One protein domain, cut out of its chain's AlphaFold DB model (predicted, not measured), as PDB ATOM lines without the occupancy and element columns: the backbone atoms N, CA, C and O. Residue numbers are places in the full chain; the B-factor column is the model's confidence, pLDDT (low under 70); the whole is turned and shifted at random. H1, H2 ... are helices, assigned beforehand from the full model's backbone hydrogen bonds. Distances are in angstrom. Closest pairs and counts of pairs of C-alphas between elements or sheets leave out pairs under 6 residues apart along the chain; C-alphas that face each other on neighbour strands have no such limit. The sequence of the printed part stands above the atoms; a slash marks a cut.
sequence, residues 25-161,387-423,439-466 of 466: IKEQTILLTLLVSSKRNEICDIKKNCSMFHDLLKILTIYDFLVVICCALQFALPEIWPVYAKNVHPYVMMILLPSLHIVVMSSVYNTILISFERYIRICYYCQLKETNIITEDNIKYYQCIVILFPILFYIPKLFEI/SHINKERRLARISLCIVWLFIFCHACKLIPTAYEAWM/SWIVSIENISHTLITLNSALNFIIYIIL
ATOM      1  N   ILE A  25     -29.024 -15.586  18.094       63.81
ATOM      2  CA  ILE A  25     -28.138 -16.037  16.993       63.81
ATOM      3  C   ILE A  25     -28.607 -17.356  16.333       63.81
ATOM      4  O   ILE A  25     -28.382 -17.588  15.141       63.81
ATOM      5  N   LYS A  26     -29.319 -18.210  17.081       63.25
ATOM      6  CA  LYS A  26     -29.919 -19.451  16.574       63.25
ATOM      7  C   LYS A  26     -31.044 -19.218  15.555       63.25
ATOM      8  O   LYS A  26     -31.089 -19.932  14.559       63.25
ATOM      9  N   GLU A  27     -31.892 -18.207  15.730       65.81
ATOM     10  CA  GLU A  27     -33.020 -17.941  14.822       65.81
ATOM     11  C   GLU A  27     -32.570 -17.330  13.493       65.81
ATOM     12  O   GLU A  27     -33.063 -17.727  12.438       65.81
ATOM     13  N   GLN A  28     -31.564 -16.448  13.506       61.44
ATOM     14  CA  GLN A  28     -31.000 -15.907  12.263       61.44
ATOM     15  C   GLN A  28     -30.294 -16.981  11.431       61.44
ATOM     16  O   GLN A  28     -30.374 -16.951  10.206       61.44
ATOM     17  N   THR A  29     -29.659 -17.963  12.079       63.66
ATOM     18  CA  THR A  29     -29.036 -19.096  11.380       63.66
ATOM     19  C   THR A  29     -30.100 -19.954  10.692       63.66
ATOM     20  O   THR A  29     -29.948 -20.281   9.519       63.66
ATOM     21  N   ILE A  30     -31.219 -20.232  11.370       72.62
ATOM     22  CA  ILE A  30     -32.337 -21.003  10.805       72.62
ATOM     23  C   ILE A  30     -32.977 -20.257   9.626       72.62
ATOM     24  O   ILE A  30     -33.187 -20.855   8.574       72.62
ATOM     25  N   LEU A  31     -33.215 -18.949   9.747       71.12
ATOM     26  CA  LEU A  31     -33.767 -18.128   8.661       71.12
ATOM     27  C   LEU A  31     -32.833 -18.055   7.447       71.12
ATOM     28  O   LEU A  31     -33.298 -18.145   6.312       71.12
ATOM     29  N   LEU A  32     -31.517 -17.953   7.665       68.19
ATOM     30  CA  LEU A  32     -30.537 -17.953   6.577       68.19
ATOM     31  C   LEU A  32     -30.450 -19.329   5.901       68.19
ATOM     32  O   LEU A  32     -30.384 -19.399   4.676       68.19
ATOM     33  N   THR A  33     -30.495 -20.425   6.666       65.44
ATOM     34  CA  THR A  33     -30.515 -21.789   6.117       65.44
ATOM     35  C   THR A  33     -31.803 -22.054   5.339       65.44
ATOM     36  O   THR A  33     -31.733 -22.601   4.242       65.44
ATOM     37  N   LEU A  34     -32.960 -21.600   5.832       63.66
ATOM     38  CA  LEU A  34     -34.242 -21.725   5.132       63.66
ATOM     39  C   LEU A  34     -34.288 -20.873   3.856       63.66
ATOM     40  O   LEU A  34     -34.716 -21.370   2.819       63.66
ATOM     41  N   LEU A  35     -33.769 -19.640   3.874       62.50
ATOM     42  CA  LEU A  35     -33.679 -18.794   2.675       62.50
ATOM     43  C   LEU A  35     -32.688 -19.344   1.643       62.50
ATOM     44  O   LEU A  35     -32.971 -19.322   0.443       62.50
ATOM     45  N   VAL A  36     -31.543 -19.873   2.087       61.12
ATOM     46  CA  VAL A  36     -30.564 -20.519   1.200       61.12
ATOM     47  C   VAL A  36     -31.129 -21.820   0.630       61.12
ATOM     48  O   VAL A  36     -30.927 -22.077  -0.553       61.12
ATOM     49  N   SER A  37     -31.876 -22.606   1.408       54.16
ATOM     50  CA  SER A  37     -32.515 -23.836   0.923       54.16
ATOM     51  C   SER A  37     -33.688 -23.543  -0.022       54.16
ATOM     52  O   SER A  37     -33.810 -24.195  -1.055       54.16
ATOM     53  N   SER A  38     -34.481 -22.500   0.248       54.41
ATOM     54  CA  SER A  38     -35.569 -22.042  -0.629       54.41
ATOM     55  C   SER A  38     -35.045 -21.540  -1.980       54.41
ATOM     56  O   SER A  38     -35.578 -21.916  -3.021       54.41
ATOM     57  N   LYS A  39     -33.954 -20.755  -1.995       51.44
ATOM     58  CA  LYS A  39     -33.327 -20.295  -3.249       51.44
ATOM     59  C   LYS A  39     -32.595 -21.403  -4.005       51.44
ATOM     60  O   LYS A  39     -32.507 -21.353  -5.231       51.44
ATOM     61  N   ARG A  40     -32.035 -22.391  -3.300       51.53
ATOM     62  CA  ARG A  40     -31.345 -23.529  -3.929       51.53
ATOM     63  C   ARG A  40     -32.343 -24.488  -4.594       51.53
ATOM     64  O   ARG A  40     -32.011 -25.038  -5.643       51.53
ATOM     65  N   ASN A  41     -33.561 -24.595  -4.059       48.88
ATOM     66  CA  ASN A  41     -34.666 -25.327  -4.679       48.88
ATOM     67  C   ASN A  41     -35.198 -24.612  -5.937       48.88
ATOM     68  O   ASN A  41     -35.297 -25.254  -6.975       48.88
ATOM     69  N   GLU A  42     -35.378 -23.283  -5.919       51.91
ATOM     70  CA  GLU A  42     -35.783 -22.534  -7.130       51.91
ATOM     71  C   GLU A  42     -34.768 -22.654  -8.287       51.91
ATOM     72  O   GLU A  42     -35.153 -22.769  -9.449       51.91
ATOM     73  N   ILE A  43     -33.461 -22.657  -7.994       49.44
ATOM     74  CA  ILE A  43     -32.414 -22.768  -9.027       49.44
ATOM     75  C   ILE A  43     -32.263 -24.216  -9.534       49.44
ATOM     76  O   ILE A  43     -31.923 -24.421 -10.702       49.44
ATOM     77  N   CYS A  44     -32.535 -25.224  -8.697       46.09
ATOM     78  CA  CYS A  44     -32.578 -26.620  -9.144       46.09
ATOM     79  C   CYS A  44     -33.814 -26.916  -9.999       46.09
ATOM     80  O   CYS A  44     -33.666 -27.576 -11.026       46.09
ATOM     81  N   ASP A  45     -34.987 -26.379  -9.661       49.38
ATOM     82  CA  ASP A  45     -36.220 -26.611 -10.426       49.38
ATOM     83  C   ASP A  45     -36.163 -26.011 -11.838       49.38
ATOM     84  O   ASP A  45     -36.609 -26.633 -12.806       49.38
ATOM     85  N   ILE A  46     -35.504 -24.860 -12.016       49.31
ATOM     86  CA  ILE A  46     -35.296 -24.270 -13.351       49.31
ATOM     87  C   ILE A  46     -34.379 -25.151 -14.220       49.31
ATOM     88  O   ILE A  46     -34.571 -25.237 -15.433       49.31
ATOM     89  N   LYS A  47     -33.417 -25.870 -13.623       48.91
ATOM     90  CA  LYS A  47     -32.537 -26.798 -14.356       48.91
ATOM     91  C   LYS A  47     -33.215 -28.142 -14.659       48.91
ATOM     92  O   LYS A  47     -32.812 -28.832 -15.594       48.91
ATOM     93  N   LYS A  48     -34.251 -28.499 -13.895       52.97
ATOM     94  CA  LYS A  48     -34.966 -29.782 -13.971       52.97
ATOM     95  C   LYS A  48     -36.121 -29.779 -14.973       52.97
ATOM     96  O   LYS A  48     -36.412 -30.810 -15.572       52.97
ATOM     97  N   ASN A  49     -36.706 -28.613 -15.258       52.81
ATOM     98  CA  ASN A  49     -37.828 -28.485 -16.194       52.81
ATOM     99  C   ASN A  49     -37.488 -28.798 -17.661       52.81
ATOM    100  O   ASN A  49     -38.398 -29.155 -18.419       52.81
ATOM    101  N   CYS A  50     -36.206 -28.744 -18.041       61.06
ATOM    102  CA  CYS A  50     -35.727 -29.287 -19.313       61.06
ATOM    103  C   CYS A  50     -35.574 -30.821 -19.289       61.06
ATOM    104  O   CYS A  50     -35.609 -31.427 -20.346       61.06
ATOM    105  N   SER A  51     -35.477 -31.494 -18.138       71.44
ATOM    106  CA  SER A  51     -35.259 -32.952 -18.114       71.44
ATOM    107  C   SER A  51     -36.433 -33.707 -18.730       71.44
ATOM    108  O   SER A  51     -36.241 -34.424 -19.699       71.44
ATOM    109  N   MET A  52     -37.667 -33.468 -18.272       81.25
ATOM    110  CA  MET A  52     -38.792 -34.340 -18.647       81.25
ATOM    111  C   MET A  52     -39.091 -34.355 -20.149       81.25
ATOM    112  O   MET A  52     -39.330 -35.410 -20.725       81.25
ATOM    113  N   PHE A  53     -39.057 -33.194 -20.809       83.62
ATOM    114  CA  PHE A  53     -39.286 -33.144 -22.254       83.62
ATOM    115  C   PHE A  53     -38.147 -33.797 -23.036       83.62
ATOM    116  O   PHE A  53     -38.398 -34.527 -23.992       83.62
ATOM    117  N   HIS A  54     -36.902 -33.542 -22.629       85.12
ATOM    118  CA  HIS A  54     -35.745 -34.166 -23.257       85.12
ATOM    119  C   HIS A  54     -35.736 -35.684 -23.024       85.12
ATOM    120  O   HIS A  54     -35.384 -36.429 -23.935       85.12
ATOM    121  N   ASP A  55     -36.194 -36.149 -21.861       87.94
ATOM    122  CA  ASP A  55     -36.346 -37.566 -21.536       87.94
ATOM    123  C   ASP A  55     -37.412 -38.220 -22.429       87.94
ATOM    124  O   ASP A  55     -37.141 -39.250 -23.046       87.94
ATOM    125  N   LEU A  56     -38.582 -37.586 -22.596       89.94
ATOM    126  CA  LEU A  56     -39.628 -38.065 -23.508       89.94
ATOM    127  C   LEU A  56     -39.156 -38.108 -24.969       89.94
ATOM    128  O   LEU A  56     -39.397 -39.099 -25.660       89.94
ATOM    129  N   LEU A  57     -38.443 -37.076 -25.437       88.62
ATOM    130  CA  LEU A  57     -37.849 -37.073 -26.777       88.62
ATOM    131  C   LEU A  57     -36.789 -38.165 -26.940       88.62
ATOM    132  O   LEU A  57     -36.750 -38.820 -27.975       88.62
ATOM    133  N   LYS A  58     -35.952 -38.402 -25.924       89.94
ATOM    134  CA  LYS A  58     -34.947 -39.472 -25.940       89.94
ATOM    135  C   LYS A  58     -35.592 -40.855 -26.034       89.94
ATOM    136  O   LYS A  58     -35.071 -41.742 -26.697       89.94
ATOM    137  N   ILE A  59     -36.721 -41.059 -25.365       92.06
ATOM    138  CA  ILE A  59     -37.469 -42.315 -25.467       92.06
ATOM    139  C   ILE A  59     -38.075 -42.454 -26.863       92.06
ATOM    140  O   ILE A  59     -37.976 -43.523 -27.461       92.06
ATOM    141  N   LEU A  60     -38.649 -41.377 -27.406       91.25
ATOM    142  CA  LEU A  60     -39.192 -41.362 -28.764       91.25
ATOM    143  C   LEU A  60     -38.124 -41.742 -29.803       91.25
ATOM    144  O   LEU A  60     -38.369 -42.621 -30.626       91.25
ATOM    145  N   THR A  61     -36.916 -41.174 -29.709       91.12
ATOM    146  CA  THR A  61     -35.819 -41.504 -30.634       91.12
ATOM    147  C   THR A  61     -35.360 -42.957 -30.518       91.12
ATOM    148  O   THR A  61     -35.019 -43.564 -31.532       91.12
ATOM    149  N   ILE A  62     -35.398 -43.554 -29.319       92.38
ATOM    150  CA  ILE A  62     -35.133 -44.991 -29.138       92.38
ATOM    151  C   ILE A  62     -36.186 -45.828 -29.873       92.38
ATOM    152  O   ILE A  62     -35.827 -46.767 -30.584       92.38
ATOM    153  N   TYR A  63     -37.474 -45.498 -29.739       94.44
ATOM    154  CA  TYR A  63     -38.533 -46.221 -30.449       94.44
ATOM    155  C   TYR A  63     -38.405 -46.084 -31.964       94.44
ATOM    156  O   TYR A  63     -38.496 -47.086 -32.667       94.44
ATOM    157  N   ASP A  64     -38.127 -44.888 -32.471       92.75
ATOM    158  CA  ASP A  64     -37.935 -44.667 -33.904       92.75
ATOM    159  C   ASP A  64     -36.729 -45.429 -34.456       92.75
ATOM    160  O   ASP A  64     -36.807 -46.033 -35.525       92.75
ATOM    161  N   PHE A  65     -35.631 -45.482 -33.702       91.56
ATOM    162  CA  PHE A  65     -34.474 -46.297 -34.060       91.56
ATOM    163  C   PHE A  65     -34.825 -47.789 -34.136       91.56
ATOM    164  O   PHE A  65     -34.454 -48.472 -35.092       91.56
ATOM    165  N   LEU A  66     -35.603 -48.293 -33.171       93.38
ATOM    166  CA  LEU A  66     -36.102 -49.668 -33.194       93.38
ATOM    167  C   LEU A  66     -37.027 -49.929 -34.394       93.38
ATOM    168  O   LEU A  66     -36.935 -51.006 -34.986       93.38
ATOM    169  N   VAL A  67     -37.874 -48.968 -34.793       92.12
ATOM    170  CA  VAL A  67     -38.706 -49.084 -36.007       92.12
ATOM    171  C   VAL A  67     -37.820 -49.228 -37.238       92.12
ATOM    172  O   VAL A  67     -38.033 -50.146 -38.024       92.12
ATOM    173  N   VAL A  68     -36.806 -48.371 -37.391       92.25
ATOM    174  CA  VAL A  68     -35.886 -48.412 -38.538       92.25
ATOM    175  C   VAL A  68     -35.150 -49.750 -38.606       92.25
ATOM    176  O   VAL A  68     -35.102 -50.352 -39.678       92.25
ATOM    177  N   ILE A  69     -34.643 -50.260 -37.477       93.06
ATOM    178  CA  ILE A  69     -34.003 -51.585 -37.424       93.06
ATOM    179  C   ILE A  69     -34.982 -52.682 -37.844       93.06
ATOM    180  O   ILE A  69     -34.637 -53.521 -38.674       93.06
ATOM    181  N   CYS A  70     -36.203 -52.685 -37.298       94.12
ATOM    182  CA  CYS A  70     -37.205 -53.689 -37.651       94.12
ATOM    183  C   CYS A  70     -37.541 -53.620 -39.149       94.12
ATOM    184  O   CYS A  70     -37.493 -54.636 -39.835       94.12
ATOM    185  N   CYS A  71     -37.794 -52.430 -39.694       91.19
ATOM    186  CA  CYS A  71     -38.057 -52.251 -41.122       91.19
ATOM    187  C   CYS A  71     -36.880 -52.719 -41.994       91.19
ATOM    188  O   CYS A  71     -37.099 -53.389 -43.003       91.19
ATOM    189  N   ALA A  72     -35.637 -52.431 -41.600       92.00
ATOM    190  CA  ALA A  72     -34.451 -52.883 -42.325       92.00
ATOM    191  C   ALA A  72     -34.335 -54.418 -42.332       92.00
ATOM    192  O   ALA A  72     -34.102 -55.017 -43.380       92.00
ATOM    193  N   LEU A  73     -34.557 -55.067 -41.186       94.38
ATOM    194  CA  LEU A  73     -34.530 -56.528 -41.065       94.38
ATOM    195  C   LEU A  73     -35.686 -57.218 -41.805       94.38
ATOM    196  O   LEU A  73     -35.517 -58.350 -42.264       94.38
ATOM    197  N   GLN A  74     -36.846 -56.558 -41.897       92.56
ATOM    198  CA  GLN A  74     -38.039 -57.091 -42.554       92.56
ATOM    199  C   GLN A  74     -37.996 -56.945 -44.074       92.56
ATOM    200  O   GLN A  74     -38.373 -57.875 -44.774       92.56
ATOM    201  N   PHE A  75     -37.588 -55.781 -44.578       90.31
ATOM    202  CA  PHE A  75     -37.757 -55.441 -45.992       90.31
ATOM    203  C   PHE A  75     -36.430 -55.350 -46.742       90.31
ATOM    204  O   PHE A  75     -36.325 -55.865 -47.845       90.31
ATOM    205  N   ALA A  76     -35.395 -54.745 -46.153       92.38
ATOM    206  CA  ALA A  76     -34.125 -54.557 -46.855       92.38
ATOM    207  C   ALA A  76     -33.260 -55.827 -46.846       92.38
ATOM    208  O   ALA A  76     -32.648 -56.180 -47.852       92.38
ATOM    209  N   LEU A  77     -33.200 -56.533 -45.713       94.94
ATOM    210  CA  LEU A  77     -32.297 -57.673 -45.555       94.94
ATOM    211  C   LEU A  77     -32.646 -58.891 -46.440       94.94
ATOM    212  O   LEU A  77     -31.710 -59.491 -46.969       94.94
ATOM    213  N   PRO A  78     -33.927 -59.265 -46.652       94.19
ATOM    214  CA  PRO A  78     -34.280 -60.342 -47.583       94.19
ATOM    215  C   PRO A  78     -33.858 -60.069 -49.029       94.19
ATOM    216  O   PRO A  78     -33.398 -60.991 -49.697       94.19
ATOM    217  N   GLU A  79     -33.955 -58.816 -49.478       92.12
ATOM    218  CA  GLU A  79     -33.568 -58.406 -50.834       92.12
ATOM    219  C   GLU A  79     -32.049 -58.448 -51.033       92.12
ATOM    220  O   GLU A  79     -31.550 -58.870 -52.073       92.12
ATOM    221  N   ILE A  80     -31.286 -58.051 -50.010       96.31
ATOM    222  CA  ILE A  80     -29.818 -58.021 -50.079       96.31
ATOM    223  C   ILE A  80     -29.221 -59.428 -49.928       96.31
ATOM    224  O   ILE A  80     -28.179 -59.725 -50.516       96.31
ATOM    225  N   TRP A  81     -29.845 -60.305 -49.131       97.31
ATOM    226  CA  TRP A  81     -29.281 -61.611 -48.786       97.31
ATOM    227  C   TRP A  81     -30.259 -62.776 -49.042       97.31
ATOM    228  O   TRP A  81     -31.004 -63.181 -48.144       97.31
ATOM    229  N   PRO A  82     -30.190 -63.431 -50.222       94.69
ATOM    230  CA  PRO A  82     -31.113 -64.513 -50.597       94.69
ATOM    231  C   PRO A  82     -31.099 -65.721 -49.646       94.69
ATOM    232  O   PRO A  82     -32.118 -66.376 -49.423       94.69
ATOM    233  N   VAL A  83     -29.943 -66.023 -49.040       94.75
ATOM    234  CA  VAL A  83     -29.823 -67.114 -48.054       94.75
ATOM    235  C   VAL A  83     -30.591 -66.775 -46.774       94.75
ATOM    236  O   VAL A  83     -31.256 -67.650 -46.215       94.75
ATOM    237  N   TYR A  84     -30.549 -65.512 -46.331       95.50
ATOM    238  CA  TYR A  84     -31.367 -65.034 -45.217       95.50
ATOM    239  C   TYR A  84     -32.854 -65.135 -45.561       95.50
ATOM    240  O   TYR A  84     -33.605 -65.710 -44.772       95.50
ATOM    241  N   ALA A  85     -33.262 -64.690 -46.755       94.12
ATOM    242  CA  ALA A  85     -34.649 -64.765 -47.218       94.12
ATOM    243  C   ALA A  85     -35.215 -66.199 -47.190       94.12
ATOM    244  O   ALA A  85     -36.346 -66.418 -46.754       94.12
ATOM    245  N   LYS A  86     -34.417 -67.196 -47.598       90.56
ATOM    246  CA  LYS A  86     -34.866 -68.595 -47.669       90.56
ATOM    247  C   LYS A  86     -34.842 -69.324 -46.324       90.56
ATOM    248  O   LYS A  86     -35.761 -70.089 -46.035       90.56
ATOM    249  N   ASN A  87     -33.794 -69.129 -45.519       93.06
ATOM    250  CA  ASN A  87     -33.540 -69.977 -44.348       93.06
ATOM    251  C   ASN A  87     -33.912 -69.319 -43.014       93.06
ATOM    252  O   ASN A  87     -34.329 -70.014 -42.092       93.06
ATOM    253  N   VAL A  88     -33.739 -68.000 -42.892       95.56
ATOM    254  CA  VAL A  88     -33.798 -67.286 -41.603       95.56
ATOM    255  C   VAL A  88     -35.042 -66.407 -41.505       95.56
ATOM    256  O   VAL A  88     -35.706 -66.383 -40.468       95.56
ATOM    257  N   HIS A  89     -35.401 -65.733 -42.597       94.81
ATOM    258  CA  HIS A  89     -36.503 -64.781 -42.650       94.81
ATOM    259  C   HIS A  89     -37.849 -65.350 -42.161       94.81
ATOM    260  O   HIS A  89     -38.487 -64.664 -41.368       94.81
ATOM    261  N   PRO A  90     -38.279 -66.591 -42.491       93.38
ATOM    262  CA  PRO A  90     -39.549 -67.128 -41.987       93.38
ATOM    263  C   PRO A  90     -39.627 -67.205 -40.454       93.38
ATOM    264  O   PRO A  90     -40.683 -66.951 -39.876       93.38
ATOM    265  N   TYR A  91     -38.509 -67.512 -39.787       94.56
ATOM    266  CA  TYR A  91     -38.439 -67.569 -38.325       94.56
ATOM    267  C   TYR A  91     -38.376 -66.175 -37.707       94.56
ATOM    268  O   TYR A  91     -39.074 -65.894 -36.734       94.56
ATOM    269  N   VAL A  92     -37.565 -65.288 -38.289       94.94
ATOM    270  CA  VAL A  92     -37.434 -63.908 -37.811       94.94
ATOM    271  C   VAL A  92     -38.754 -63.160 -37.974       94.94
ATOM    272  O   VAL A  92     -39.188 -62.497 -37.040       94.94
ATOM    273  N   MET A  93     -39.448 -63.323 -39.102       93.31
ATOM    274  CA  MET A  93     -40.709 -62.640 -39.405       93.31
ATOM    275  C   MET A  93     -41.808 -62.914 -38.367       93.31
ATOM    276  O   MET A  93     -42.581 -62.007 -38.054       93.31
ATOM    277  N   MET A  94     -41.841 -64.116 -37.777       92.94
ATOM    278  CA  MET A  94     -42.783 -64.480 -36.710       92.94
ATOM    279  C   MET A  94     -42.639 -63.587 -35.466       92.94
ATOM    280  O   MET A  94     -43.637 -63.202 -34.861       92.94
ATOM    281  N   ILE A  95     -41.406 -63.221 -35.106       94.31
ATOM    282  CA  ILE A  95     -41.107 -62.344 -33.963       94.31
ATOM    283  C   ILE A  95     -41.176 -60.874 -34.387       94.31
ATOM    284  O   ILE A  95     -41.672 -60.009 -33.665       94.31
ATOM    285  N   LEU A  96     -40.673 -60.585 -35.582       94.44
ATOM    286  CA  LEU A  96     -40.393 -59.233 -36.025       94.44
ATOM    287  C   LEU A  96     -41.666 -58.476 -36.415       94.44
ATOM    288  O   LEU A  96     -41.771 -57.288 -36.130       94.44
ATOM    289  N   LEU A  97     -42.673 -59.163 -36.962       92.06
ATOM    290  CA  LEU A  97     -43.962 -58.561 -37.303       92.06
ATOM    291  C   LEU A  97     -44.725 -58.019 -36.072       92.06
ATOM    292  O   LEU A  97     -45.071 -56.834 -36.065       92.06
ATOM    293  N   PRO A  98     -44.984 -58.803 -35.007       94.06
ATOM    294  CA  PRO A  98     -45.590 -58.274 -33.784       94.06
ATOM    295  C   PRO A  98     -44.679 -57.270 -33.068       94.06
ATOM    296  O   PRO A  98     -45.188 -56.262 -32.579       94.06
ATOM    297  N   SER A  99     -43.355 -57.471 -33.074       94.56
ATOM    298  CA  SER A  99     -42.400 -56.494 -32.530       94.56
ATOM    299  C   SER A  99     -42.523 -55.133 -33.221       94.56
ATOM    300  O   SER A  99     -42.677 -54.115 -32.552       94.56
ATOM    301  N   LEU A 100     -42.557 -55.101 -34.556       93.69
ATOM    302  CA  LEU A 100     -42.739 -53.870 -35.324       93.69
ATOM    303  C   LEU A 100     -44.052 -53.169 -34.947       93.69
ATOM    304  O   LEU A 100     -44.063 -51.958 -34.746       93.69
ATOM    305  N   HIS A 101     -45.151 -53.915 -34.794       93.38
ATOM    306  CA  HIS A 101     -46.422 -53.344 -34.339       93.38
ATOM    307  C   HIS A 101     -46.336 -52.747 -32.927       93.38
ATOM    308  O   HIS A 101     -46.833 -51.640 -32.720       93.38
ATOM    309  N   ILE A 102     -45.690 -53.437 -31.981       94.81
ATOM    310  CA  ILE A 102     -45.485 -52.948 -30.608       94.81
ATOM    311  C   ILE A 102     -44.681 -51.650 -30.618       94.81
ATOM    312  O   ILE A 102     -45.092 -50.671 -29.996       94.81
ATOM    313  N   VAL A 103     -43.551 -51.627 -31.327       94.75
ATOM    314  CA  VAL A 103     -42.644 -50.474 -31.371       94.75
ATOM    315  C   VAL A 103     -43.333 -49.275 -32.026       94.75
ATOM    316  O   VAL A 103     -43.320 -48.182 -31.460       94.75
ATOM    317  N   VAL A 104     -44.003 -49.478 -33.166       92.62
ATOM    318  CA  VAL A 104     -44.743 -48.410 -33.858       92.62
ATOM    319  C   VAL A 104     -45.847 -47.845 -32.963       92.62
ATOM    320  O   VAL A 104     -45.935 -46.631 -32.804       92.62
ATOM    321  N   MET A 105     -46.659 -48.693 -32.325       94.12
ATOM    322  CA  MET A 105     -47.741 -48.224 -31.450       94.12
ATOM    323  C   MET A 105     -47.217 -47.558 -30.174       94.12
ATOM    324  O   MET A 105     -47.795 -46.578 -29.716       94.12
ATOM    325  N   SER A 106     -46.087 -48.015 -29.634       94.50
ATOM    326  CA  SER A 106     -45.417 -47.340 -28.513       94.50
ATOM    327  C   SER A 106     -44.942 -45.935 -28.908       94.50
ATOM    328  O   SER A 106     -45.109 -44.997 -28.131       94.50
ATOM    329  N   SER A 107     -44.428 -45.751 -30.132       93.69
ATOM    330  CA  SER A 107     -44.088 -44.422 -30.674       93.69
ATOM    331  C   SER A 107     -45.330 -43.519 -30.806       93.69
ATOM    332  O   SER A 107     -45.289 -42.354 -30.397       93.69
ATOM    333  N   VAL A 108     -46.478 -44.070 -31.242       92.69
ATOM    334  CA  VAL A 108     -47.775 -43.351 -31.262       92.69
ATOM    335  C   VAL A 108     -48.139 -42.844 -29.873       92.69
ATOM    336  O   VAL A 108     -48.389 -41.650 -29.689       92.69
ATOM    337  N   TYR A 109     -48.160 -43.730 -28.879       94.69
ATOM    338  CA  TYR A 109     -48.577 -43.356 -27.533       94.69
ATOM    339  C   TYR A 109     -47.599 -42.395 -26.858       94.69
ATOM    340  O   TYR A 109     -48.045 -41.480 -26.168       94.69
ATOM    341  N   ASN A 110     -46.293 -42.519 -27.108       93.50
ATOM    342  CA  ASN A 110     -45.315 -41.534 -26.643       93.50
ATOM    343  C   ASN A 110     -45.538 -40.159 -27.280       93.50
ATOM    344  O   ASN A 110     -45.453 -39.147 -26.591       93.50
ATOM    345  N   THR A 111     -45.887 -40.100 -28.566       92.88
ATOM    346  CA  THR A 111     -46.206 -38.835 -29.248       92.88
ATOM    347  C   THR A 111     -47.467 -38.185 -28.668       92.88
ATOM    348  O   THR A 111     -47.503 -36.970 -28.446       92.88
ATOM    349  N   ILE A 112     -48.490 -38.986 -28.351       92.88
ATOM    350  CA  ILE A 112     -49.696 -38.516 -27.650       92.88
ATOM    351  C   ILE A 112     -49.334 -38.006 -26.251       92.88
ATOM    352  O   ILE A 112     -49.778 -36.925 -25.868       92.88
ATOM    353  N   LEU A 113     -48.491 -38.732 -25.508       92.69
ATOM    354  CA  LEU A 113     -48.036 -38.331 -24.178       92.69
ATOM    355  C   LEU A 113     -47.254 -37.010 -24.219       92.69
ATOM    356  O   LEU A 113     -47.512 -36.133 -23.401       92.69
ATOM    357  N   ILE A 114     -46.363 -36.826 -25.199       90.94
ATOM    358  CA  ILE A 114     -45.652 -35.559 -25.435       90.94
ATOM    359  C   ILE A 114     -46.646 -34.435 -25.743       90.94
ATOM    360  O   ILE A 114     -46.537 -33.347 -25.183       90.94
ATOM    361  N   SER A 115     -47.637 -34.687 -26.602       90.50
ATOM    362  CA  SER A 115     -48.669 -33.696 -26.946       90.50
ATOM    363  C   SER A 115     -49.478 -33.277 -25.724       90.50
ATOM    364  O   SER A 115     -49.724 -32.092 -25.514       90.50
ATOM    365  N   PHE A 116     -49.865 -34.252 -24.903       90.88
ATOM    366  CA  PHE A 116     -50.612 -34.035 -23.674       90.88
ATOM    367  C   PHE A 116     -49.783 -33.279 -22.632       90.88
ATOM    368  O   PHE A 116     -50.264 -32.307 -22.057       90.88
ATOM    369  N   GLU A 117     -48.515 -33.654 -22.447       89.31
ATOM    370  CA  GLU A 117     -47.569 -32.943 -21.580       89.31
ATOM    371  C   GLU A 117     -47.444 -31.473 -21.989       89.31
ATOM    372  O   GLU A 117     -47.567 -30.574 -21.152       89.31
ATOM    373  N   ARG A 118     -47.288 -31.220 -23.293       87.19
ATOM    374  CA  ARG A 118     -47.190 -29.869 -23.846       87.19
ATOM    375  C   ARG A 118     -48.474 -29.081 -23.699       87.19
ATOM    376  O   ARG A 118     -48.419 -27.919 -23.298       87.19
ATOM    377  N   TYR A 119     -49.609 -29.705 -23.987       87.69
ATOM    378  CA  TYR A 119     -50.920 -29.102 -23.795       87.69
ATOM    379  C   TYR A 119     -51.104 -28.665 -22.344       87.69
ATOM    380  O   TYR A 119     -51.415 -27.499 -22.094       87.69
ATOM    381  N   ILE A 120     -50.812 -29.556 -21.389       86.06
ATOM    382  CA  ILE A 120     -50.922 -29.213 -19.977       86.06
ATOM    383  C   ILE A 120     -49.973 -28.072 -19.633       86.06
ATOM    384  O   ILE A 120     -50.439 -27.103 -19.053       86.06
ATOM    385  N   ARG A 121     -48.688 -28.113 -20.017       81.31
ATOM    386  CA  ARG A 121     -47.765 -27.003 -19.717       81.31
ATOM    387  C   ARG A 121     -48.271 -25.662 -20.236       81.31
ATOM    388  O   ARG A 121     -48.169 -24.677 -19.516       81.31
ATOM    389  N   ILE A 122     -48.829 -25.611 -21.447       83.38
ATOM    390  CA  ILE A 122     -49.358 -24.373 -22.038       83.38
ATOM    391  C   ILE A 122     -50.589 -23.882 -21.266       83.38
ATOM    392  O   ILE A 122     -50.656 -22.707 -20.906       83.38
ATOM    393  N   CYS A 123     -51.546 -24.765 -20.978       83.94
ATOM    394  CA  CYS A 123     -52.739 -24.410 -20.211       83.94
ATOM    395  C   CYS A 123     -52.386 -23.988 -18.781       83.94
ATOM    396  O   CYS A 123     -52.873 -22.962 -18.310       83.94
ATOM    397  N   TYR A 124     -51.489 -24.723 -18.118       78.88
ATOM    398  CA  TYR A 124     -51.057 -24.439 -16.750       78.88
ATOM    399  C   TYR A 124     -50.275 -23.139 -16.639       78.88
ATOM    400  O   TYR A 124     -50.500 -22.369 -15.706       78.88
ATOM    401  N   TYR A 125     -49.413 -22.861 -17.619       74.56
ATOM    402  CA  TYR A 125     -48.691 -21.596 -17.704       74.56
ATOM    403  C   TYR A 125     -49.652 -20.396 -17.719       74.56
ATOM    404  O   TYR A 125     -49.341 -19.352 -17.149       74.56
ATOM    405  N   CYS A 126     -50.833 -20.550 -18.325       67.88
ATOM    406  CA  CYS A 126     -51.862 -19.515 -18.352       67.88
ATOM    407  C   CYS A 126     -52.745 -19.483 -17.095       67.88
ATOM    408  O   CYS A 126     -53.259 -18.412 -16.774       67.88
ATOM    409  N   GLN A 127     -52.961 -20.617 -16.415       67.69
ATOM    410  CA  GLN A 127     -54.014 -20.727 -15.400       67.69
ATOM    411  C   GLN A 127     -53.562 -20.670 -13.942       67.69
ATOM    412  O   GLN A 127     -54.265 -20.014 -13.185       67.69
ATOM    413  N   LEU A 128     -52.456 -21.283 -13.499       49.09
ATOM    414  CA  LEU A 128     -52.103 -21.270 -12.067       49.09
ATOM    415  C   LEU A 128     -50.638 -21.632 -11.807       49.09
ATOM    416  O   LEU A 128     -50.140 -22.663 -12.241       49.09
ATOM    417  N   LYS A 129     -49.964 -20.815 -10.995       56.78
ATOM    418  CA  LYS A 129     -48.569 -21.005 -10.570       56.78
ATOM    419  C   LYS A 129     -48.406 -22.002  -9.402       56.78
ATOM    420  O   LYS A 129     -47.285 -22.199  -8.954       56.78
ATOM    421  N   GLU A 130     -49.486 -22.610  -8.890       62.69
ATOM    422  CA  GLU A 130     -49.472 -23.233  -7.548       62.69
ATOM    423  C   GLU A 130     -50.059 -24.651  -7.409       62.69
ATOM    424  O   GLU A 130     -50.182 -25.127  -6.283       62.69
ATOM    425  N   THR A 131     -50.394 -25.391  -8.475       58.84
ATOM    426  CA  THR A 131     -50.877 -26.773  -8.254       58.84
ATOM    427  C   THR A 131     -49.792 -27.828  -8.425       58.84
ATOM    428  O   THR A 131     -49.194 -27.959  -9.490       58.84
ATOM    429  N   ASN A 132     -49.637 -28.654  -7.391       66.94
ATOM    430  CA  ASN A 132     -48.727 -29.801  -7.326       66.94
ATOM    431  C   ASN A 132     -49.271 -31.074  -8.009       66.94
ATOM    432  O   ASN A 132     -48.740 -32.162  -7.795       66.94
ATOM    433  N   ILE A 133     -50.340 -30.978  -8.808       69.38
ATOM    434  CA  ILE A 133     -51.044 -32.152  -9.363       69.38
ATOM    435  C   ILE A 133     -50.140 -32.960 -10.315       69.38
ATOM    436  O   ILE A 133     -50.261 -34.184 -10.414       69.38
ATOM    437  N   ILE A 134     -49.181 -32.304 -10.972       72.12
ATOM    438  CA  ILE A 134     -48.195 -32.957 -11.839       72.12
ATOM    439  C   ILE A 134     -46.871 -33.038 -11.095       72.12
ATOM    440  O   ILE A 134     -45.972 -32.220 -11.263       72.12
ATOM    441  N   THR A 135     -46.775 -34.035 -10.222       79.88
ATOM    442  CA  THR A 135     -45.496 -34.445  -9.643       79.88
ATOM    443  C   THR A 135     -44.724 -35.276 -10.675       79.88
ATOM    444  O   THR A 135     -45.326 -36.050 -11.424       79.88
ATOM    445  N   GLU A 136     -43.394 -35.153 -10.713       80.38
ATOM    446  CA  GLU A 136     -42.519 -35.924 -11.619       80.38
ATOM    447  C   GLU A 136     -42.746 -37.443 -11.530       80.38
ATOM    448  O   GLU A 136     -42.607 -38.163 -12.521       80.38
ATOM    449  N   ASP A 137     -43.138 -37.936 -10.356       85.25
ATOM    450  CA  ASP A 137     -43.379 -39.359 -10.127       85.25
ATOM    451  C   ASP A 137     -44.642 -39.865 -10.835       85.25
ATOM    452  O   ASP A 137     -44.649 -40.982 -11.359       85.25
ATOM    453  N   ASN A 138     -45.669 -39.019 -10.977       88.44
ATOM    454  CA  ASN A 138     -46.876 -39.367 -11.732       88.44
ATOM    455  C   ASN A 138     -46.564 -39.507 -13.230       88.44
ATOM    456  O   ASN A 138     -47.085 -40.404 -13.889       88.44
ATOM    457  N   ILE A 139     -45.672 -38.670 -13.776       85.81
ATOM    458  CA  ILE A 139     -45.255 -38.746 -15.188       85.81
ATOM    459  C   ILE A 139     -44.545 -40.067 -15.491       85.81
ATOM    460  O   ILE A 139     -44.855 -40.703 -16.500       85.81
ATOM    461  N   LYS A 140     -43.656 -40.529 -14.605       89.31
ATOM    462  CA  LYS A 140     -42.990 -41.835 -14.763       89.31
ATOM    463  C   LYS A 140     -43.997 -42.984 -14.796       89.31
ATOM    464  O   LYS A 140     -43.824 -43.928 -15.565       89.31
ATOM    465  N   TYR A 141     -45.065 -42.893 -14.003       93.31
ATOM    466  CA  TYR A 141     -46.141 -43.881 -14.009       93.31
ATOM    467  C   TYR A 141     -46.914 -43.889 -15.338       93.31
ATOM    468  O   TYR A 141     -47.086 -44.954 -15.933       93.31
ATOM    469  N   TYR A 142     -47.298 -42.719 -15.865       92.00
ATOM    470  CA  TYR A 142     -47.935 -42.624 -17.188       92.00
ATOM    471  C   TYR A 142     -47.043 -43.187 -18.296       92.00
ATOM    472  O   TYR A 142     -47.514 -43.936 -19.149       92.00
ATOM    473  N   GLN A 143     -45.747 -42.882 -18.252       91.50
ATOM    474  CA  GLN A 143     -44.775 -43.420 -19.196       91.50
ATOM    475  C   GLN A 143     -44.678 -44.951 -19.102       91.50
ATOM    476  O   GLN A 143     -44.664 -45.630 -20.125       91.50
ATOM    477  N   CYS A 144     -44.659 -45.515 -17.891       93.50
ATOM    478  CA  CYS A 144     -44.653 -46.964 -17.696       93.50
ATOM    479  C   CYS A 144     -45.898 -47.626 -18.309       93.50
ATOM    480  O   CYS A 144     -45.766 -48.610 -19.035       93.50
ATOM    481  N   ILE A 145     -47.086 -47.048 -18.100       95.00
ATOM    482  CA  ILE A 145     -48.333 -47.533 -18.709       95.00
ATOM    483  C   ILE A 145     -48.260 -47.477 -20.235       95.00
ATOM    484  O   ILE A 145     -48.613 -48.451 -20.897       95.00
ATOM    485  N   VAL A 146     -47.780 -46.364 -20.795       93.75
ATOM    486  CA  VAL A 146     -47.640 -46.170 -22.247       93.75
ATOM    487  C   VAL A 146     -46.722 -47.219 -22.884       93.75
ATOM    488  O   VAL A 146     -46.972 -47.635 -24.011       93.75
ATOM    489  N   ILE A 147     -45.701 -47.686 -22.163       91.38
ATOM    490  CA  ILE A 147     -44.788 -48.740 -22.628       91.38
ATOM    491  C   ILE A 147     -45.403 -50.135 -22.443       91.38
ATOM    492  O   ILE A 147     -45.310 -50.983 -23.330       91.38
ATOM    493  N   LEU A 148     -46.027 -50.389 -21.293       94.81
ATOM    494  CA  LEU A 148     -46.545 -51.708 -20.935       94.81
ATOM    495  C   LEU A 148     -47.804 -52.074 -21.732       94.81
ATOM    496  O   LEU A 148     -47.966 -53.222 -22.146       94.81
ATOM    497  N   PHE A 149     -48.691 -51.107 -21.967       96.56
ATOM    498  CA  PHE A 149     -49.982 -51.339 -22.608       96.56
ATOM    499  C   PHE A 149     -49.866 -51.925 -24.033       96.56
ATOM    500  O   PHE A 149     -50.489 -52.958 -24.283       96.56
ATOM    501  N   PRO A 150     -49.050 -51.376 -24.960       95.38
ATOM    502  CA  PRO A 150     -48.872 -51.950 -26.296       95.38
ATOM    503  C   PRO A 150     -48.293 -53.360 -26.255       95.38
ATOM    504  O   PRO A 150     -48.719 -54.218 -27.021       95.38
ATOM    505  N   ILE A 151     -47.348 -53.617 -25.346       93.81
ATOM    506  CA  ILE A 151     -46.750 -54.945 -25.188       93.81
ATOM    507  C   ILE A 151     -47.846 -55.950 -24.827       93.81
ATOM    508  O   ILE A 151     -48.034 -56.931 -25.542       93.81
ATOM    509  N   LEU A 152     -48.631 -55.670 -23.784       95.69
ATOM    510  CA  LEU A 152     -49.728 -56.543 -23.359       95.69
ATOM    511  C   LEU A 152     -50.786 -56.732 -24.451       95.69
ATOM    512  O   LEU A 152     -51.241 -57.852 -24.676       95.69
ATOM    513  N   PHE A 153     -51.145 -55.659 -25.158       95.38
ATOM    514  CA  PHE A 153     -52.169 -55.696 -26.201       95.38
ATOM    515  C   PHE A 153     -51.749 -56.512 -27.434       95.38
ATOM    516  O   PHE A 153     -52.581 -57.183 -28.039       95.38
ATOM    517  N   TYR A 154     -50.465 -56.484 -27.807       94.06
ATOM    518  CA  TYR A 154     -49.961 -57.169 -29.002       94.06
ATOM    519  C   TYR A 154     -49.288 -58.519 -28.726       94.06
ATOM    520  O   TYR A 154     -49.033 -59.246 -29.685       94.06
ATOM    521  N   ILE A 155     -49.063 -58.913 -27.466       92.88
ATOM    522  CA  ILE A 155     -48.602 -60.272 -27.121       92.88
ATOM    523  C   ILE A 155     -49.454 -61.367 -27.790       92.88
ATOM    524  O   ILE A 155     -48.863 -62.271 -28.381       92.88
ATOM    525  N   PRO A 156     -50.804 -61.308 -27.798       92.62
ATOM    526  CA  PRO A 156     -51.625 -62.318 -28.469       92.62
ATOM    527  C   PRO A 156     -51.284 -62.506 -29.953       92.62
ATOM    528  O   PRO A 156     -51.375 -63.616 -30.475       92.62
ATOM    529  N   LYS A 157     -50.815 -61.443 -30.622       89.38
ATOM    530  CA  LYS A 157     -50.449 -61.462 -32.042       89.38
ATOM    531  C   LYS A 157     -49.223 -62.337 -32.332       89.38
ATOM    532  O   LYS A 157     -49.096 -62.825 -33.452       89.38
ATOM    533  N   LEU A 158     -48.361 -62.590 -31.340       90.75
ATOM    534  CA  LEU A 158     -47.242 -63.540 -31.461       90.75
ATOM    535  C   LEU A 158     -47.727 -64.975 -31.712       90.75
ATOM    536  O   LEU A 158     -47.025 -65.751 -32.348       90.75
ATOM    537  N   PHE A 159     -48.933 -65.323 -31.254       93.00
ATOM    538  CA  PHE A 159     -49.494 -66.670 -31.392       93.00
ATOM    539  C   PHE A 159     -50.331 -66.856 -32.672       93.00
ATOM    540  O   PHE A 159     -50.805 -67.961 -32.957       93.00
ATOM    541  N   GLU A 160     -50.523 -65.799 -33.472       88.94
ATOM    542  CA  GLU A 160     -51.304 -65.859 -34.718       88.94
ATOM    543  C   GLU A 160     -50.569 -66.553 -35.874       88.94
ATOM    544  O   GLU A 160     -51.212 -66.969 -36.843       88.94
ATOM    545  N   ILE A 161     -49.242 -66.662 -35.793       90.25
ATOM    546  CA  ILE A 161     -48.381 -67.096 -36.892       90.25
ATOM    547  C   ILE A 161     -47.566 -68.308 -36.448       90.25
ATOM    548  O   ILE A 161     -46.873 -68.242 -35.440       90.25
ATOM    549  N   SER A 387     -36.399 -14.329 -22.449       87.06
ATOM    550  CA  SER A 387     -35.529 -15.266 -23.172       87.06
ATOM    551  C   SER A 387     -35.953 -16.725 -22.956       87.06
ATOM    552  O   SER A 387     -36.020 -17.492 -23.919       87.06
ATOM    553  N   HIS A 388     -36.305 -17.096 -21.721       80.62
ATOM    554  CA  HIS A 388     -36.802 -18.432 -21.387       80.62
ATOM    555  C   HIS A 388     -38.115 -18.758 -22.113       80.62
ATOM    556  O   HIS A 388     -38.200 -19.772 -22.803       80.62
ATOM    557  N   ILE A 389     -39.090 -17.844 -22.071       82.44
ATOM    558  CA  ILE A 389     -40.392 -17.994 -22.745       82.44
ATOM    559  C   ILE A 389     -40.217 -18.172 -24.259       82.44
ATOM    560  O   ILE A 389     -40.881 -18.997 -24.889       82.44
ATOM    561  N   ASN A 390     -39.295 -17.422 -24.868       85.00
ATOM    562  CA  ASN A 390     -39.024 -17.537 -26.299       85.00
ATOM    563  C   ASN A 390     -38.406 -18.893 -26.672       85.00
ATOM    564  O   ASN A 390     -38.728 -19.431 -27.735       85.00
ATOM    565  N   LYS A 391     -37.548 -19.461 -25.814       84.62
ATOM    566  CA  LYS A 391     -37.006 -20.815 -26.003       84.62
ATOM    567  C   LYS A 391     -38.110 -21.865 -25.886       84.62
ATOM    568  O   LYS A 391     -38.239 -22.694 -26.781       84.62
ATOM    569  N   GLU A 392     -38.960 -21.775 -24.868       81.88
ATOM    570  CA  GLU A 392     -40.091 -22.694 -24.683       81.88
ATOM    571  C   GLU A 392     -41.078 -22.645 -25.854       81.88
ATOM    572  O   GLU A 392     -41.494 -23.687 -26.358       81.88
ATOM    573  N   ARG A 393     -41.386 -21.450 -26.373       83.00
ATOM    574  CA  ARG A 393     -42.252 -21.289 -27.552       83.00
ATOM    575  C   ARG A 393     -41.656 -21.938 -28.805       83.00
ATOM    576  O   ARG A 393     -42.393 -22.508 -29.610       83.00
ATOM    577  N   ARG A 394     -40.333 -21.854 -28.986       86.81
ATOM    578  CA  ARG A 394     -39.636 -22.540 -30.087       86.81
ATOM    579  C   ARG A 394     -39.719 -24.058 -29.927       86.81
ATOM    580  O   ARG A 394     -40.082 -24.726 -30.890       86.81
ATOM    581  N   LEU A 395     -39.480 -24.580 -28.722       84.44
ATOM    582  CA  LEU A 395     -39.607 -26.013 -28.422       84.44
ATOM    583  C   LEU A 395     -41.029 -26.529 -28.664       84.44
ATOM    584  O   LEU A 395     -41.201 -27.569 -29.293       84.44
ATOM    585  N   ALA A 396     -42.045 -25.780 -28.230       83.88
ATOM    586  CA  ALA A 396     -43.448 -26.132 -28.436       83.88
ATOM    587  C   ALA A 396     -43.801 -26.230 -29.929       83.88
ATOM    588  O   ALA A 396     -44.461 -27.178 -30.358       83.88
ATOM    589  N   ARG A 397     -43.309 -25.284 -30.741       88.00
ATOM    590  CA  ARG A 397     -43.495 -25.303 -32.198       88.00
ATOM    591  C   ARG A 397     -42.852 -26.533 -32.837       88.00
ATOM    592  O   ARG A 397     -43.471 -27.149 -33.698       88.00
ATOM    593  N   ILE A 398     -41.644 -26.897 -32.404       87.88
ATOM    594  CA  ILE A 398     -40.952 -28.095 -32.894       87.88
ATOM    595  C   ILE A 398     -41.750 -29.350 -32.526       87.88
ATOM    596  O   ILE A 398     -42.030 -30.157 -33.405       87.88
ATOM    597  N   SER A 399     -42.201 -29.488 -31.272       85.00
ATOM    598  CA  SER A 399     -43.012 -30.645 -30.871       85.00
ATOM    599  C   SER A 399     -44.332 -30.741 -31.637       85.00
ATOM    600  O   SER A 399     -44.729 -31.835 -32.017       85.00
ATOM    601  N   LEU A 400     -44.989 -29.615 -31.930       86.19
ATOM    602  CA  LEU A 400     -46.229 -29.611 -32.710       86.19
ATOM    603  C   LEU A 400     -45.987 -30.046 -34.163       86.19
ATOM    604  O   LEU A 400     -46.810 -30.759 -34.732       86.19
ATOM    605  N   CYS A 401     -44.837 -29.680 -34.737       89.44
ATOM    606  CA  CYS A 401     -44.409 -30.158 -36.051       89.44
ATOM    607  C   CYS A 401     -44.216 -31.684 -36.068       89.44
ATOM    608  O   CYS A 401     -44.737 -32.346 -36.961       89.44
ATOM    609  N   ILE A 402     -43.549 -32.252 -35.050       88.19
ATOM    610  CA  ILE A 402     -43.361 -33.711 -34.918       88.19
ATOM    611  C   ILE A 402     -44.712 -34.427 -34.870       88.19
ATOM    612  O   ILE A 402     -44.937 -35.384 -35.603       88.19
ATOM    613  N   VAL A 403     -45.636 -33.943 -34.037       88.25
ATOM    614  CA  VAL A 403     -46.973 -34.540 -33.886       88.25
ATOM    615  C   VAL A 403     -47.745 -34.493 -35.202       88.25
ATOM    616  O   VAL A 403     -48.394 -35.467 -35.579       88.25
ATOM    617  N   TRP A 404     -47.656 -33.380 -35.928       89.94
ATOM    618  CA  TRP A 404     -48.317 -33.234 -37.219       89.94
ATOM    619  C   TRP A 404     -47.739 -34.183 -38.280       89.94
ATOM    620  O   TRP A 404     -48.503 -34.874 -38.956       89.94
ATOM    621  N   LEU A 405     -46.408 -34.286 -38.375       90.00
ATOM    622  CA  LEU A 405     -45.726 -35.243 -39.257       90.00
ATOM    623  C   LEU A 405     -46.121 -36.684 -38.930       90.00
ATOM    624  O   LEU A 405     -46.419 -37.467 -39.831       90.00
ATOM    625  N   PHE A 406     -46.194 -37.006 -37.642       88.56
ATOM    626  CA  PHE A 406     -46.602 -38.314 -37.162       88.56
ATOM    627  C   PHE A 406     -48.030 -38.662 -37.604       88.56
ATOM    628  O   PHE A 406     -48.258 -39.709 -38.213       88.56
ATOM    629  N   ILE A 407     -48.994 -37.762 -37.371       89.25
ATOM    630  CA  ILE A 407     -50.391 -37.938 -37.799       89.25
ATOM    631  C   ILE A 407     -50.469 -38.126 -39.314       89.25
ATOM    632  O   ILE A 407     -51.147 -39.041 -39.780       89.25
ATOM    633  N   PHE A 408     -49.756 -37.299 -40.078       91.44
ATOM    634  CA  PHE A 408     -49.742 -37.376 -41.534       91.44
ATOM    635  C   PHE A 408     -49.221 -38.734 -42.033       91.44
ATOM    636  O   PHE A 408     -49.878 -39.392 -42.841       91.44
ATOM    637  N   CYS A 409     -48.096 -39.209 -41.492       90.12
ATOM    638  CA  CYS A 409     -47.518 -40.499 -41.872       90.12
ATOM    639  C   CYS A 409     -48.446 -41.672 -41.520       90.12
ATOM    640  O   CYS A 409     -48.605 -42.610 -42.306       90.12
ATOM    641  N   HIS A 410     -49.105 -41.612 -40.360       87.62
ATOM    642  CA  HIS A 410     -50.055 -42.639 -39.939       87.62
ATOM    643  C   HIS A 410     -51.372 -42.611 -40.726       87.62
ATOM    644  O   HIS A 410     -51.949 -43.673 -40.972       87.62
ATOM    645  N   ALA A 411     -51.824 -41.438 -41.174       90.62
ATOM    646  CA  ALA A 411     -53.029 -41.299 -41.987       90.62
ATOM    647  C   ALA A 411     -52.905 -42.042 -43.328       90.62
ATOM    648  O   ALA A 411     -53.851 -42.710 -43.746       90.62
ATOM    649  N   CYS A 412     -51.727 -42.031 -43.964       90.75
ATOM    650  CA  CYS A 412     -51.497 -42.779 -45.207       90.75
ATOM    651  C   CYS A 412     -51.706 -44.292 -45.038       90.75
ATOM    652  O   CYS A 412     -52.245 -44.942 -45.930       90.75
ATOM    653  N   LYS A 413     -51.350 -44.856 -43.876       86.75
ATOM    654  CA  LYS A 413     -51.545 -46.284 -43.566       86.75
ATOM    655  C   LYS A 413     -53.011 -46.648 -43.293       86.75
ATOM    656  O   LYS A 413     -53.412 -47.807 -43.436       86.75
ATOM    657  N   LEU A 414     -53.825 -45.663 -42.916       88.75
ATOM    658  CA  LEU A 414     -55.255 -45.857 -42.699       88.75
ATOM    659  C   LEU A 414     -55.995 -46.116 -44.020       88.75
ATOM    660  O   LEU A 414     -56.978 -46.850 -44.010       88.75
ATOM    661  N   ILE A 415     -55.492 -45.607 -45.153       92.69
ATOM    662  CA  ILE A 415     -56.134 -45.759 -46.468       92.69
ATOM    663  C   ILE A 415     -56.194 -47.235 -46.919       92.69
ATOM    664  O   ILE A 415     -57.309 -47.716 -47.135       92.69
ATOM    665  N   PRO A 416     -55.078 -47.999 -47.006       88.62
ATOM    666  CA  PRO A 416     -55.141 -49.424 -47.349       88.62
ATOM    667  C   PRO A 416     -55.995 -50.225 -46.365       88.62
ATOM    668  O   PRO A 416     -56.814 -51.043 -46.769       88.62
ATOM    669  N   THR A 417     -55.867 -49.929 -45.067       86.94
ATOM    670  CA  THR A 417     -56.609 -50.627 -44.008       86.94
ATOM    671  C   THR A 417     -58.122 -50.419 -44.142       86.94
ATOM    672  O   THR A 417     -58.896 -51.371 -44.033       86.94
ATOM    673  N   ALA A 418     -58.555 -49.182 -44.402       90.94
ATOM    674  CA  ALA A 418     -59.960 -48.849 -44.607       90.94
ATOM    675  C   ALA A 418     -60.503 -49.475 -45.896       90.94
ATOM    676  O   ALA A 418     -61.598 -50.036 -45.886       90.94
ATOM    677  N   TYR A 419     -59.722 -49.443 -46.982       92.75
ATOM    678  CA  TYR A 419     -60.092 -50.099 -48.234       92.75
ATOM    679  C   TYR A 419     -60.271 -51.611 -48.049       92.75
ATOM    680  O   TYR A 419     -61.276 -52.171 -48.480       92.75
ATOM    681  N   GLU A 420     -59.343 -52.277 -47.357       85.00
ATOM    682  CA  GLU A 420     -59.449 -53.708 -47.058       85.00
ATOM    683  C   GLU A 420     -60.683 -54.043 -46.221       85.00
ATOM    684  O   GLU A 420     -61.357 -55.044 -46.483       85.00
ATOM    685  N   ALA A 421     -60.966 -53.235 -45.196       86.44
ATOM    686  CA  ALA A 421     -62.136 -53.418 -44.346       86.44
ATOM    687  C   ALA A 421     -63.430 -53.279 -45.159       86.44
ATOM    688  O   ALA A 421     -64.326 -54.115 -45.043       86.44
ATOM    689  N   TRP A 422     -63.488 -52.274 -46.035       91.94
ATOM    690  CA  TRP A 422     -64.624 -52.031 -46.914       91.94
ATOM    691  C   TRP A 422     -64.819 -53.159 -47.937       91.94
ATOM    692  O   TRP A 422     -65.911 -53.715 -48.042       91.94
ATOM    693  N   MET A 423     -63.751 -53.579 -48.622       88.06
ATOM    694  CA  MET A 423     -63.811 -54.649 -49.623       88.06
ATOM    695  C   MET A 423     -64.191 -56.000 -49.003       88.06
ATOM    696  O   MET A 423     -64.987 -56.745 -49.571       88.06
ATOM    697  N   SER A 439     -53.221 -52.451 -58.213       92.81
ATOM    698  CA  SER A 439     -51.809 -52.052 -58.103       92.81
ATOM    699  C   SER A 439     -51.588 -50.768 -57.298       92.81
ATOM    700  O   SER A 439     -50.545 -50.622 -56.666       92.81
ATOM    701  N   TRP A 440     -52.564 -49.855 -57.269       94.50
ATOM    702  CA  TRP A 440     -52.451 -48.607 -56.512       94.50
ATOM    703  C   TRP A 440     -52.322 -48.836 -54.999       94.50
ATOM    704  O   TRP A 440     -51.665 -48.038 -54.334       94.50
ATOM    705  N   ILE A 441     -52.886 -49.922 -54.451       92.00
ATOM    706  CA  ILE A 441     -52.769 -50.245 -53.017       92.00
ATOM    707  C   ILE A 441     -51.324 -50.566 -52.669       92.00
ATOM    708  O   ILE A 441     -50.805 -50.031 -51.694       92.00
ATOM    709  N   VAL A 442     -50.670 -51.374 -53.507       88.75
ATOM    710  CA  VAL A 442     -49.257 -51.739 -53.342       88.75
ATOM    711  C   VAL A 442     -48.382 -50.483 -53.376       88.75
ATOM    712  O   VAL A 442     -47.493 -50.311 -52.545       88.75
ATOM    713  N   SER A 443     -48.672 -49.542 -54.282       92.38
ATOM    714  CA  SER A 443     -47.969 -48.255 -54.324       92.38
ATOM    715  C   SER A 443     -48.179 -47.427 -53.051       92.38
ATOM    716  O   SER A 443     -47.214 -46.878 -52.522       92.38
ATOM    717  N   ILE A 444     -49.410 -47.340 -52.532       91.31
ATOM    718  CA  ILE A 444     -49.701 -46.603 -51.288       91.31
ATOM    719  C   ILE A 444     -49.023 -47.257 -50.084       91.31
ATOM    720  O   ILE A 444     -48.506 -46.552 -49.219       91.31
ATOM    721  N   GLU A 445     -48.986 -48.583 -50.027       87.75
ATOM    722  CA  GLU A 445     -48.287 -49.319 -48.978       87.75
ATOM    723  C   GLU A 445     -46.788 -48.990 -48.976       87.75
ATOM    724  O   GLU A 445     -46.256 -48.578 -47.941       87.75
ATOM    725  N   ASN A 446     -46.132 -49.028 -50.140       87.75
ATOM    726  CA  ASN A 446     -44.722 -48.647 -50.291       87.75
ATOM    727  C   ASN A 446     -44.463 -47.183 -49.899       87.75
ATOM    728  O   ASN A 446     -43.487 -46.877 -49.202       87.75
ATOM    729  N   ILE A 447     -45.360 -46.270 -50.288       91.06
ATOM    730  CA  ILE A 447     -45.299 -44.863 -49.869       91.06
ATOM    731  C   ILE A 447     -45.433 -44.761 -48.348       91.06
ATOM    732  O   ILE A 447     -44.664 -44.041 -47.716       91.06
ATOM    733  N   SER A 448     -46.354 -45.507 -47.734       90.06
ATOM    734  CA  SER A 448     -46.556 -45.483 -46.284       90.06
ATOM    735  C   SER A 448     -45.327 -45.983 -45.519       90.06
ATOM    736  O   SER A 448     -44.919 -45.357 -44.542       90.06
ATOM    737  N   HIS A 449     -44.669 -47.043 -45.998       87.06
ATOM    738  CA  HIS A 449     -43.418 -47.537 -45.422       87.06
ATOM    739  C   HIS A 449     -42.292 -46.507 -45.537       87.06
ATOM    740  O   HIS A 449     -41.543 -46.289 -44.579       87.06
ATOM    741  N   THR A 450     -42.215 -45.823 -46.678       89.12
ATOM    742  CA  THR A 450     -41.245 -44.746 -46.903       89.12
ATOM    743  C   THR A 450     -41.505 -43.564 -45.970       89.12
ATOM    744  O   THR A 450     -40.572 -43.073 -45.342       89.12
ATOM    745  N   LEU A 451     -42.765 -43.145 -45.809       90.75
ATOM    746  CA  LEU A 451     -43.156 -42.052 -44.912       90.75
ATOM    747  C   LEU A 451     -42.871 -42.374 -43.443       90.75
ATOM    748  O   LEU A 451     -42.358 -41.520 -42.728       90.75
ATOM    749  N   ILE A 452     -43.136 -43.604 -42.996       88.38
ATOM    750  CA  ILE A 452     -42.800 -44.041 -41.632       88.38
ATOM    751  C   ILE A 452     -41.284 -43.982 -41.410       88.38
ATOM    752  O   ILE A 452     -40.829 -43.452 -40.399       88.38
ATOM    753  N   THR A 453     -40.499 -44.471 -42.372       87.69
ATOM    754  CA  THR A 453     -39.030 -44.438 -42.291       87.69
ATOM    755  C   THR A 453     -38.503 -42.999 -42.296       87.69
ATOM    756  O   THR A 453     -37.614 -42.658 -41.515       87.69
ATOM    757  N   LEU A 454     -39.088 -42.129 -43.126       89.25
ATOM    758  CA  LEU A 454     -38.760 -40.706 -43.180       89.25
ATOM    759  C   LEU A 454     -39.101 -39.998 -41.864       89.25
ATOM    760  O   LEU A 454     -38.295 -39.209 -41.381       89.25
ATOM    761  N   ASN A 455     -40.251 -40.302 -41.260       89.88
ATOM    762  CA  ASN A 455     -40.648 -39.757 -39.964       89.88
ATOM    763  C   ASN A 455     -39.617 -40.095 -38.877       89.88
ATOM    764  O   ASN A 455     -39.152 -39.205 -38.165       89.88
ATOM    765  N   SER A 456     -39.179 -41.355 -38.811       88.75
ATOM    766  CA  SER A 456     -38.129 -41.776 -37.881       88.75
ATOM    767  C   SER A 456     -36.783 -41.082 -38.150       88.75
ATOM    768  O   SER A 456     -36.099 -40.679 -37.209       88.75
ATOM    769  N   ALA A 457     -36.410 -40.869 -39.418       88.56
ATOM    770  CA  ALA A 457     -35.192 -40.138 -39.777       88.56
ATOM    771  C   ALA A 457     -35.257 -38.647 -39.390       88.56
ATOM    772  O   ALA A 457     -34.287 -38.096 -38.860       88.56
ATOM    773  N   LEU A 458     -36.403 -37.992 -39.606       88.62
ATOM    774  CA  LEU A 458     -36.618 -36.592 -39.232       88.62
ATOM    775  C   LEU A 458     -36.553 -36.394 -37.717       88.62
ATOM    776  O   LEU A 458     -35.949 -35.423 -37.268       88.62
ATOM    777  N   ASN A 459     -37.085 -37.327 -36.925       85.56
ATOM    778  CA  ASN A 459     -36.978 -37.267 -35.465       85.56
ATOM    779  C   ASN A 459     -35.518 -37.311 -34.988       85.56
ATOM    780  O   ASN A 459     -35.149 -36.593 -34.058       85.56
ATOM    781  N   PHE A 460     -34.659 -38.065 -35.680       85.50
ATOM    782  CA  PHE A 460     -33.218 -38.074 -35.425       85.50
ATOM    783  C   PHE A 460     -32.559 -36.722 -35.734       85.50
ATOM    784  O   PHE A 460     -31.774 -36.212 -34.936       85.50
ATOM    785  N   ILE A 461     -32.911 -36.108 -36.867       87.19
ATOM    786  CA  ILE A 461     -32.414 -34.775 -37.249       87.19
ATOM    787  C   ILE A 461     -32.865 -33.725 -36.233       87.19
ATOM    788  O   ILE A 461     -32.071 -32.886 -35.813       87.19
ATOM    789  N   ILE A 462     -34.125 -33.789 -35.802       85.00
ATOM    790  CA  ILE A 462     -34.673 -32.874 -34.801       85.00
ATOM    791  C   ILE A 462     -33.919 -33.012 -33.476       85.00
ATOM    792  O   ILE A 462     -33.595 -31.994 -32.871       85.00
ATOM    793  N   TYR A 463     -33.577 -34.235 -33.063       82.06
ATOM    794  CA  TYR A 463     -32.761 -34.468 -31.872       82.06
ATOM    795  C   TYR A 463     -31.344 -33.894 -31.988       82.06
ATOM    796  O   TYR A 463     -30.820 -33.397 -31.006       82.06
ATOM    797  N   ILE A 464     -30.726 -33.934 -33.172       85.00
ATOM    798  CA  ILE A 464     -29.392 -33.348 -33.393       85.00
ATOM    799  C   ILE A 464     -29.432 -31.811 -33.353       85.00
ATOM    800  O   ILE A 464     -28.454 -31.175 -32.965       85.00
ATOM    801  N   ILE A 465     -30.541 -31.206 -33.790       84.38
ATOM    802  CA  ILE A 465     -30.714 -29.744 -33.824       84.38
ATOM    803  C   ILE A 465     -31.041 -29.166 -32.435       84.38
ATOM    804  O   ILE A 465     -30.742 -27.996 -32.179       84.38
ATOM    805  N   LEU A 466     -31.691 -29.956 -31.576       78.12
ATOM    806  CA  LEU A 466     -32.082 -29.604 -30.205       78.12
ATOM    807  C   LEU A 466     -30.928 -29.759 -29.215       78.12
ATOM    808  O   LEU A 466     -30.800 -28.849 -28.360       78.12
TER     809      LEU A 466
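What this domain is: This is residues 25 to 161, 387 to 423 and 439 to 466 of the 466 residues of the protein "(salmon louse) hypothetical protein" of Lepeophtheirus salmonis (UniProt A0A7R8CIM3). Four long helices, H1, H3, H5 and H6, make an up-and-down bundle, each running against the one before it in the chain; H4 folds back on H3, and residues 25 to 48 of H1 stick out as a long arm beyond the body. Short H2 makes the corner between H1 and H3. The 202 printed residues, with six named helices, H1 to H6, and no named strand, are all helix in class. The whole is loose, with a radius of gyration of the C-alphas of 22.6 A and spans of 84 by 31 by 30 A.

Where its parts are: H1, residues 25 to 80, is 79.1 A long from C-alpha 25 at (-28.138, -16.037, 16.993). It has a kink of 33 degrees near residue 74. H2 is residues 82 to 87, H3 residues 89 to 127 (54.7 A), H4 residues 136 to 159 (37.2 A) and H5 residues 387 to 423 (55.2 A). H6, residues 439 to 465 (39.1 A), ends with C-alpha 465 at (-30.714, -29.744, -33.824).

How they stand to each other: H1, with residues 53 to 78 alone, touches H3 (C-alphas of Tyr 63 and Ser 107 closest, 5.8 A), opposite ways at a shallow tilt of 33 degrees, only just short of steep. H1 touches H6 at Asp 64 and Ser 456, C-alphas 4.9 A apart. H5 touches H6 (Cys 409 and Leu 451, C-alphas 5.5 A) at 16 degrees and H3 (Thr 111 and Val 403, C-alphas 6.4 A) at a steep 43 degrees. H3 and H4 form a hairpin. H1 and H5 are apart. Every O i to N i+4 pair is within hydrogen-bond range in H2 and H6, but 44 of 52 in H1, 32 of 35 in H3, 14 of 20 in H4 and 29 of 33 in H5.

The domain as a whole: The cuts span 55.1 A, C-alpha 161 to 387, and 14.9 A, C-alpha 423 to 439. Of the links printed whole, none is long. The model's pLDDT is under 70 at residues 25 to 29, 32 to 50 and 126 to 133.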